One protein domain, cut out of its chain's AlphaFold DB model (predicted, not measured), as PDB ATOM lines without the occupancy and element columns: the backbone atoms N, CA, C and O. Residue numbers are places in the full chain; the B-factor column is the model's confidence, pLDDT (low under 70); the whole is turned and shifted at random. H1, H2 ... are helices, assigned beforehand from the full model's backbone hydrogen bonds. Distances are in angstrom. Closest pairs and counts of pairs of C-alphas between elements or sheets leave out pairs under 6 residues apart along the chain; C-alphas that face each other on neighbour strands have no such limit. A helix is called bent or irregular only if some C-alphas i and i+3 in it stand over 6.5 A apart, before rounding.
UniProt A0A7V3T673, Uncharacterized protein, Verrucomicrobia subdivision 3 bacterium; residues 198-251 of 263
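This is residues 198 to 251 of the 263 residues of an uncharacterized protein of Verrucomicrobia subdivision 3 bacterium (UniProt A0A7V3T673). Two helices, H1 and H2, lie side by side like the unequal arms of a narrow U: H1 is the long arm, and the chain folds back at its end into the shorter H2, with only a loose approach between the two. Residues 198 to 204 of H1 stick out at one end, and residues 224 to 229 stick out where the chain folds back. The printed part has 54 residues, with two named helices in the order H1, H2 and no named strand; the class is all helix. The whole is loose, with a radius of gyration of the C-alphas of 13.8 A, and its C-alphas span 46 by 18 by 7 A.

The longest helix is H1, residues 198 to 225. H2, residues 232 to 248, is close to H1 but not clearly touching it, with 1 pair of C-alphas within 8 A. The closest C-alphas are those of His 212 and Ser 242, 7.7 A apart. The two helices stand at a shallow tilt of 1 degrees and run opposite ways; their centres are 13.4 A apart. Every O i to N i+4 pair is within hydrogen-bond range in H1 and H2.

H1 runs 40.5 A from C-alpha 198 at (1.616, 48.606, 170.789) to C-alpha 225 at (16.730, 85.679, 164.883). H2 runs 24.3 A from C-alpha 232 to C-alpha 248, at (18.982, 54.145, 166.682). Neither helix is bent.

The two C-alphas farthest apart are those of Ile 198 and Asn 228, at 45.7 A. The first and last printed C-alphas, those of Ile 198 and Pro 251, are 14.1 A apart. The link from H1 to H2 is short, with 6 residues, and the printed part has no cut. The mean pLDDT of the printed part is 71.4; residues 223 to 224, 226 to 239 and 241 to 251 are under 70.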
ATOM      1  N   ILE A 198       1.446  47.923 172.082       87.56
ATOM      2  CA  ILE A 198       1.616  48.606 170.789       87.56
ATOM      3  C   ILE A 198       1.132  50.057 170.868       87.56
ATOM      4  O   ILE A 198       1.838  50.953 170.407       87.56
ATOM      5  N   ASP A 199      -0.038  50.297 171.461       90.12
ATOM      6  CA  ASP A 199      -0.593  51.639 171.656       90.12
ATOM      7  C   ASP A 199       0.334  52.510 172.520       90.12
ATOM      8  O   ASP A 199       0.719  53.608 172.114       90.12
ATOM      9  N   GLN A 200       0.790  51.981 173.659       90.12
ATOM     10  CA  GLN A 200       1.742  52.657 174.543       90.12
ATOM     11  C   GLN A 200       3.063  52.982 173.834       90.12
ATOM     12  O   GLN A 200       3.545  54.113 173.916       90.12
ATOM     13  N   ALA A 201       3.625  52.029 173.083       84.88
ATOM     14  CA  ALA A 201       4.845  52.240 172.309       84.88
ATOM     15  C   ALA A 201       4.655  53.301 171.210       84.88
ATOM     16  O   ALA A 201       5.515  54.164 171.029       84.88
ATOM     17  N   GLY A 202       3.515  53.285 170.511       86.94
ATOM     18  CA  GLY A 202       3.167  54.294 169.510       86.94
ATOM     19  C   GLY A 202       3.071  55.697 170.112       86.94
ATOM     20  O   GLY A 202       3.638  56.650 169.573       86.94
ATOM     21  N   LYS A 203       2.437  55.819 171.280       89.06
ATOM     22  CA  LYS A 203       2.327  57.080 172.028       89.06
ATOM     23  C   LYS A 203       3.675  57.563 172.557       89.06
ATOM     24  O   LYS A 203       3.963  58.758 172.478       89.06
ATOM     25  N   ALA A 204       4.523  56.659 173.049       86.12
ATOM     26  CA  ALA A 204       5.887  56.981 173.466       86.12
ATOM     27  C   ALA A 204       6.704  57.538 172.292       86.12
ATOM     28  O   ALA A 204       7.340  58.585 172.418       86.12
ATOM     29  N   PHE A 205       6.618  56.884 171.131       83.62
ATOM     30  CA  PHE A 205       7.282  57.327 169.910       83.62
ATOM     31  C   PHE A 205       6.790  58.707 169.459       83.62
ATOM     32  O   PHE A 205       7.595  59.588 169.164       83.62
ATOM     33  N   GLN A 206       5.475  58.932 169.457       84.75
ATOM     34  CA  GLN A 206       4.899  60.221 169.079       84.75
ATOM     35  C   GLN A 206       5.322  61.347 170.034       84.75
ATOM     36  O   GLN A 206       5.647  62.443 169.577       84.75
ATOM     37  N   ARG A 207       5.355  61.078 171.345       86.12
ATOM     38  CA  ARG A 207       5.821  62.025 172.370       86.12
ATOM     39  C   ARG A 207       7.271  62.442 172.113       86.12
ATOM     40  O   ARG A 207       7.585  63.629 172.181       86.12
ATOM     41  N   GLU A 208       8.139  61.488 171.794       81.94
ATOM     42  CA  GLU A 208       9.548  61.771 171.526       81.94
ATOM     43  C   GLU A 208       9.738  62.523 170.202       81.94
ATOM     44  O   GLU A 208      10.447  63.529 170.151       81.94
ATOM     45  N   LEU A 209       9.009  62.134 169.151       84.00
ATOM     46  CA  LEU A 209       9.011  62.853 167.878       84.00
ATOM     47  C   LEU A 209       8.569  64.317 168.045       84.00
ATOM     48  O   LEU A 209       9.207  65.213 167.498       84.00
ATOM     49  N   GLN A 210       7.518  64.571 168.829       84.62
ATOM     50  CA  GLN A 210       7.051  65.930 169.121       84.62
ATOM     51  C   GLN A 210       8.097  66.750 169.882       84.62
ATOM     52  O   GLN A 210       8.330  67.908 169.536       84.62
ATOM     53  N   ARG A 211       8.776  66.165 170.879       83.00
ATOM     54  CA  ARG A 211       9.879  66.840 171.587       83.00
ATOM     55  C   ARG A 211      10.996  67.236 170.631       83.00
ATOM     56  O   ARG A 211      11.494  68.359 170.707       83.00
ATOM     57  N   HIS A 212      11.356  66.345 169.711       77.50
ATOM     58  CA  HIS A 212      12.366  66.633 168.700       77.50
ATOM     59  C   HIS A 212      11.927  67.728 167.729       77.50
ATOM     60  O   HIS A 212      12.716  68.628 167.453       77.50
ATOM     61  N   GLN A 213      10.682  67.697 167.248       78.75
ATOM     62  CA  GLN A 213      10.137  68.748 166.382       78.75
ATOM     63  C   GLN A 213      10.189  70.119 167.065       78.75
ATOM     64  O   GLN A 213      10.744  71.055 166.500       78.75
ATOM     65  N   VAL A 214       9.730  70.216 168.318       83.25
ATOM     66  CA  VAL A 214       9.779  71.470 169.088       83.25
ATOM     67  C   VAL A 214      11.219  71.956 169.287       83.25
ATOM     68  O   VAL A 214      11.493  73.146 169.137       83.25
ATOM     69  N   ALA A 215      12.163  71.059 169.586       79.38
ATOM     70  CA  ALA A 215      13.573  71.420 169.737       79.38
ATOM     71  C   ALA A 215      14.198  71.922 168.420       79.38
ATOM     72  O   ALA A 215      14.977  72.884 168.424       79.38
ATOM     73  N   LEU A 216      13.849  71.300 167.290       77.19
ATOM     74  CA  LEU A 216      14.277  71.734 165.960       77.19
ATOM     75  C   LEU A 216      13.680  73.095 165.602       77.19
ATOM     76  O   LEU A 216      14.428  73.981 165.192       77.19
ATOM     77  N   ASP A 217      12.383  73.298 165.824       79.56
ATOM     78  CA  ASP A 217      11.704  74.567 165.553       79.56
ATOM     79  C   ASP A 217      12.300  75.708 166.381       79.56
ATOM     80  O   ASP A 217      12.601  76.772 165.842       79.56
ATOM     81  N   GLN A 218      12.579  75.474 167.667       79.88
ATOM     82  CA  GLN A 218      13.264  76.446 168.524       79.88
ATOM     83  C   GLN A 218      14.682  76.755 168.033       79.88
ATOM     84  O   GLN A 218      15.110  77.910 168.055       79.88
ATOM     85  N   THR A 219      15.413  75.742 167.564       77.00
ATOM     86  CA  THR A 219      16.759  75.924 167.004       77.00
ATOM     87  C   THR A 219      16.697  76.745 165.716       77.00
ATOM     88  O   THR A 219      17.429  77.721 165.575       77.00
ATOM     89  N   LEU A 220      15.778  76.422 164.804       76.12
ATOM     90  CA  LEU A 220      15.553  77.166 163.563       76.12
ATOM     91  C   LEU A 220      15.084  78.600 163.827       76.12
ATOM     92  O   LEU A 220      15.519  79.522 163.139       76.12
ATOM     93  N   GLN A 221      14.234  78.814 164.830       77.75
ATOM     94  CA  GLN A 221      13.780  80.144 165.223       77.75
ATOM     95  C   GLN A 221      14.932  80.982 165.789       77.75
ATOM     96  O   GLN A 221      15.091  82.131 165.381       77.75
ATOM     97  N   ARG A 222      15.789  80.408 166.645       72.69
ATOM     98  CA  ARG A 222      17.019  81.071 167.120       72.69
ATOM     99  C   ARG A 222      17.958  81.412 165.965       72.69
ATOM    100  O   ARG A 222      18.416  82.542 165.882       72.69
ATOM    101  N   LEU A 223      18.166  80.492 165.020       67.31
ATOM    102  CA  LEU A 223      18.983  80.730 163.820       67.31
ATOM    103  C   LEU A 223      18.427  81.850 162.927       67.31
ATOM    104  O   LEU A 223      19.193  82.595 162.321       67.31
ATOM    105  N   ARG A 224      17.098  81.980 162.834       66.06
ATOM    106  CA  ARG A 224      16.441  83.058 162.076       66.06
ATOM    107  C   ARG A 224      16.573  84.422 162.756       66.06
ATOM    108  O   ARG A 224      16.651  85.422 162.048       66.06
ATOM    109  N   LEU A 225      16.590  84.455 164.089       70.62
ATOM    110  CA  LEU A 225      16.730  85.679 164.883       70.62
ATOM    111  C   LEU A 225      18.202  86.130 164.994       70.62
ATOM    112  O   LEU A 225      18.482  87.314 164.839       70.62
ATOM    113  N   ASP A 226      19.149  85.199 165.147       63.44
ATOM    114  CA  ASP A 226      20.591  85.463 165.287       63.44
ATOM    115  C   ASP A 226      21.358  85.329 163.956       63.44
ATOM    116  O   ASP A 226      22.315  84.555 163.832       63.44
ATOM    117  N   ARG A 227      20.973  86.124 162.947       53.16
ATOM    118  CA  ARG A 227      21.534  86.086 161.575       53.16
ATOM    119  C   ARG A 227      23.070  86.178 161.455       53.16
ATOM    120  O   ARG A 227      23.579  85.879 160.383       53.16
ATOM    121  N   ASN A 228      23.807  86.549 162.508       54.41
ATOM    122  CA  ASN A 228      25.251  86.824 162.451       54.41
ATOM    123  C   ASN A 228      26.149  85.993 163.396       54.41
ATOM    124  O   ASN A 228      27.330  86.317 163.509       54.41
ATOM    125  N   ARG A 229      25.661  84.945 164.088       53.94
ATOM    126  CA  ARG A 229      26.509  84.220 165.077       53.94
ATOM    127  C   ARG A 229      26.505  82.689 165.070       53.94
ATOM    128  O   ARG A 229      27.284  82.112 165.824       53.94
ATOM    129  N   TYR A 230      25.731  82.016 164.219       54.38
ATOM    130  CA  TYR A 230      25.689  80.545 164.204       54.38
ATOM    131  C   TYR A 230      26.283  79.936 162.919       54.38
ATOM    132  O   TYR A 230      25.692  80.080 161.848       54.38
ATOM    133  N   PRO A 231      27.427  79.223 162.989       59.31
ATOM    134  CA  PRO A 231      28.026  78.574 161.825       59.31
ATOM    135  C   PRO A 231      27.185  77.381 161.350       59.31
ATOM    136  O   PRO A 231      26.807  76.520 162.148       59.31
ATOM    137  N   ALA A 232      26.975  77.265 160.034       57.88
ATOM    138  CA  ALA A 232      26.203  76.192 159.389       57.88
ATOM    139  C   ALA A 232      26.637  74.759 159.785       57.88
ATOM    140  O   ALA A 232      25.826  73.832 159.773       57.88
ATOM    141  N   ALA A 233      27.895  74.577 160.201       61.12
ATOM    142  CA  ALA A 233      28.428  73.303 160.682       61.12
ATOM    143  C   ALA A 233      27.747  72.795 161.971       61.12
ATOM    144  O   ALA A 233      27.548  71.591 162.126       61.12
ATOM    145  N   GLN A 234      27.335  73.691 162.877       61.38
ATOM    146  CA  GLN A 234      26.637  73.295 164.108       61.38
ATOM    147  C   GLN A 234      25.189  72.870 163.837       61.38
ATOM    148  O   GLN A 234      24.697  71.935 164.466       61.38
ATOM    149  N   VAL A 235      24.533  73.497 162.858       58.38
ATOM    150  CA  VAL A 235      23.174  73.136 162.415       58.38
ATOM    151  C   VAL A 235      23.169  71.751 161.778       58.38
ATOM    152  O   VAL A 235      22.339  70.909 162.116       58.38
ATOM    153  N   ARG A 236      24.150  71.485 160.911       64.88
ATOM    154  CA  ARG A 236      24.327  70.175 160.283       64.88
ATOM    155  C   ARG A 236      24.615  69.085 161.320       64.88
ATOM    156  O   ARG A 236      23.956  68.056 161.302       64.88
ATOM    157  N   SER A 237      25.497  69.354 162.284       65.25
ATOM    158  CA  SER A 237      25.785  68.442 163.402       65.25
ATOM    159  C   SER A 237      24.557  68.138 164.273       65.25
ATOM    160  O   SER A 237      24.417  67.020 164.770       65.25
ATOM    161  N   ALA A 238      23.680  69.121 164.505       59.53
ATOM    162  CA  ALA A 238      22.452  68.915 165.268       59.53
ATOM    163  C   ALA A 238      21.456  68.033 164.495       59.53
ATOM    164  O   ALA A 238      20.936  67.074 165.057       59.53
ATOM    165  N   LEU A 239      21.268  68.295 163.196       63.75
ATOM    166  CA  LEU A 239      20.412  67.487 162.322       63.75
ATOM    167  C   LEU A 239      20.934  66.054 162.152       63.75
ATOM    168  O   LEU A 239      20.155  65.111 162.248       63.75
ATOM    169  N   GLU A 240      22.243  65.875 161.960       70.38
ATOM    170  CA  GLU A 240      22.879  64.555 161.857       70.38
ATOM    171  C   GLU A 240      22.729  63.756 163.162       70.38
ATOM    172  O   GLU A 240      22.418  62.566 163.117       70.38
ATOM    173  N   ARG A 241      22.856  64.403 164.330       66.62
ATOM    174  CA  ARG A 241      22.613  63.756 165.633       66.62
ATOM    175  C   ARG A 241      21.152  63.367 165.832       66.62
ATOM    176  O   ARG A 241      20.888  62.257 166.288       66.62
ATOM    177  N   SER A 242      20.213  64.237 165.461       55.78
ATOM    178  CA  SER A 242      18.781  63.924 165.526       55.78
ATOM    179  C   SER A 242      18.404  62.781 164.579       55.78
ATOM    180  O   SER A 242      17.659  61.885 164.968       55.78
ATOM    181  N   LEU A 243      18.961  62.754 163.364       66.31
ATOM    182  CA  LEU A 243      18.746  61.670 162.403       66.31
ATOM    183  C   LEU A 243      19.329  60.340 162.912       66.31
ATOM    184  O   LEU A 243      18.662  59.309 162.835       66.31
ATOM    185  N   ALA A 244      20.540  60.362 163.477       68.44
ATOM    186  CA  ALA A 244      21.187  59.180 164.043       68.44
ATOM    187  C   ALA A 244      20.428  58.622 165.261       68.44
ATOM    188  O   ALA A 244      20.287  57.407 165.388       68.44
ATOM    189  N   GLN A 245      19.880  59.483 166.127       63.81
ATOM    190  CA  GLN A 245      19.033  59.052 167.246       63.81
ATOM    191  C   GLN A 245      17.711  58.441 166.771       63.81
ATOM    192  O   GLN A 245      17.339  57.374 167.251       63.81
ATOM    193  N   LEU A 246      17.042  59.032 165.774       61.91
ATOM    194  CA  LEU A 246      15.835  58.442 165.179       61.91
ATOM    195  C   LEU A 246      16.114  57.068 164.543       61.91
ATOM    196  O   LEU A 246      15.306  56.147 164.663       61.91
ATOM    197  N   GLN A 247      17.276  56.897 163.908       66.25
ATOM    198  CA  GLN A 247      17.706  55.611 163.348       66.25
ATOM    199  C   GLN A 247      18.054  54.580 164.431       66.25
ATOM    200  O   GLN A 247      17.734  53.402 164.268       66.25
ATOM    201  N   ALA A 248      18.643  55.009 165.551       65.31
ATOM    202  CA  ALA A 248      18.982  54.145 166.682       65.31
ATOM    203  C   ALA A 248      17.750  53.591 167.421       65.31
ATOM    204  O   ALA A 248      17.856  52.563 168.083       65.31
ATOM    205  N   TRP A 249      16.582  54.227 167.283       59.19
ATOM    206  CA  TRP A 249      15.321  53.794 167.903       59.19
ATOM    207  C   TRP A 249      14.492  52.843 167.025       59.19
ATOM    208  O   TRP A 249      13.563  52.193 167.505       59.19
ATOM    209  N   ARG A 250      14.876  52.667 165.755       55.84
ATOM    210  CA  ARG A 250      14.282  51.696 164.821       55.84
ATOM    211  C   ARG A 250      14.227  50.239 165.333       55.84
ATOM    212  O   ARG A 250      13.240  49.576 165.022       55.84
ATOM    213  N   PRO A 251      15.199  49.715 166.110       57.16
ATOM    214  CA  PRO A 251      15.127  48.369 166.675       57.16
ATOM    215  C   PRO A 251      14.222  48.255 167.915       57.16
ATOM    216  O   PRO A 251      14.020  47.144 168.392       57.16
TER     217      PRO A 251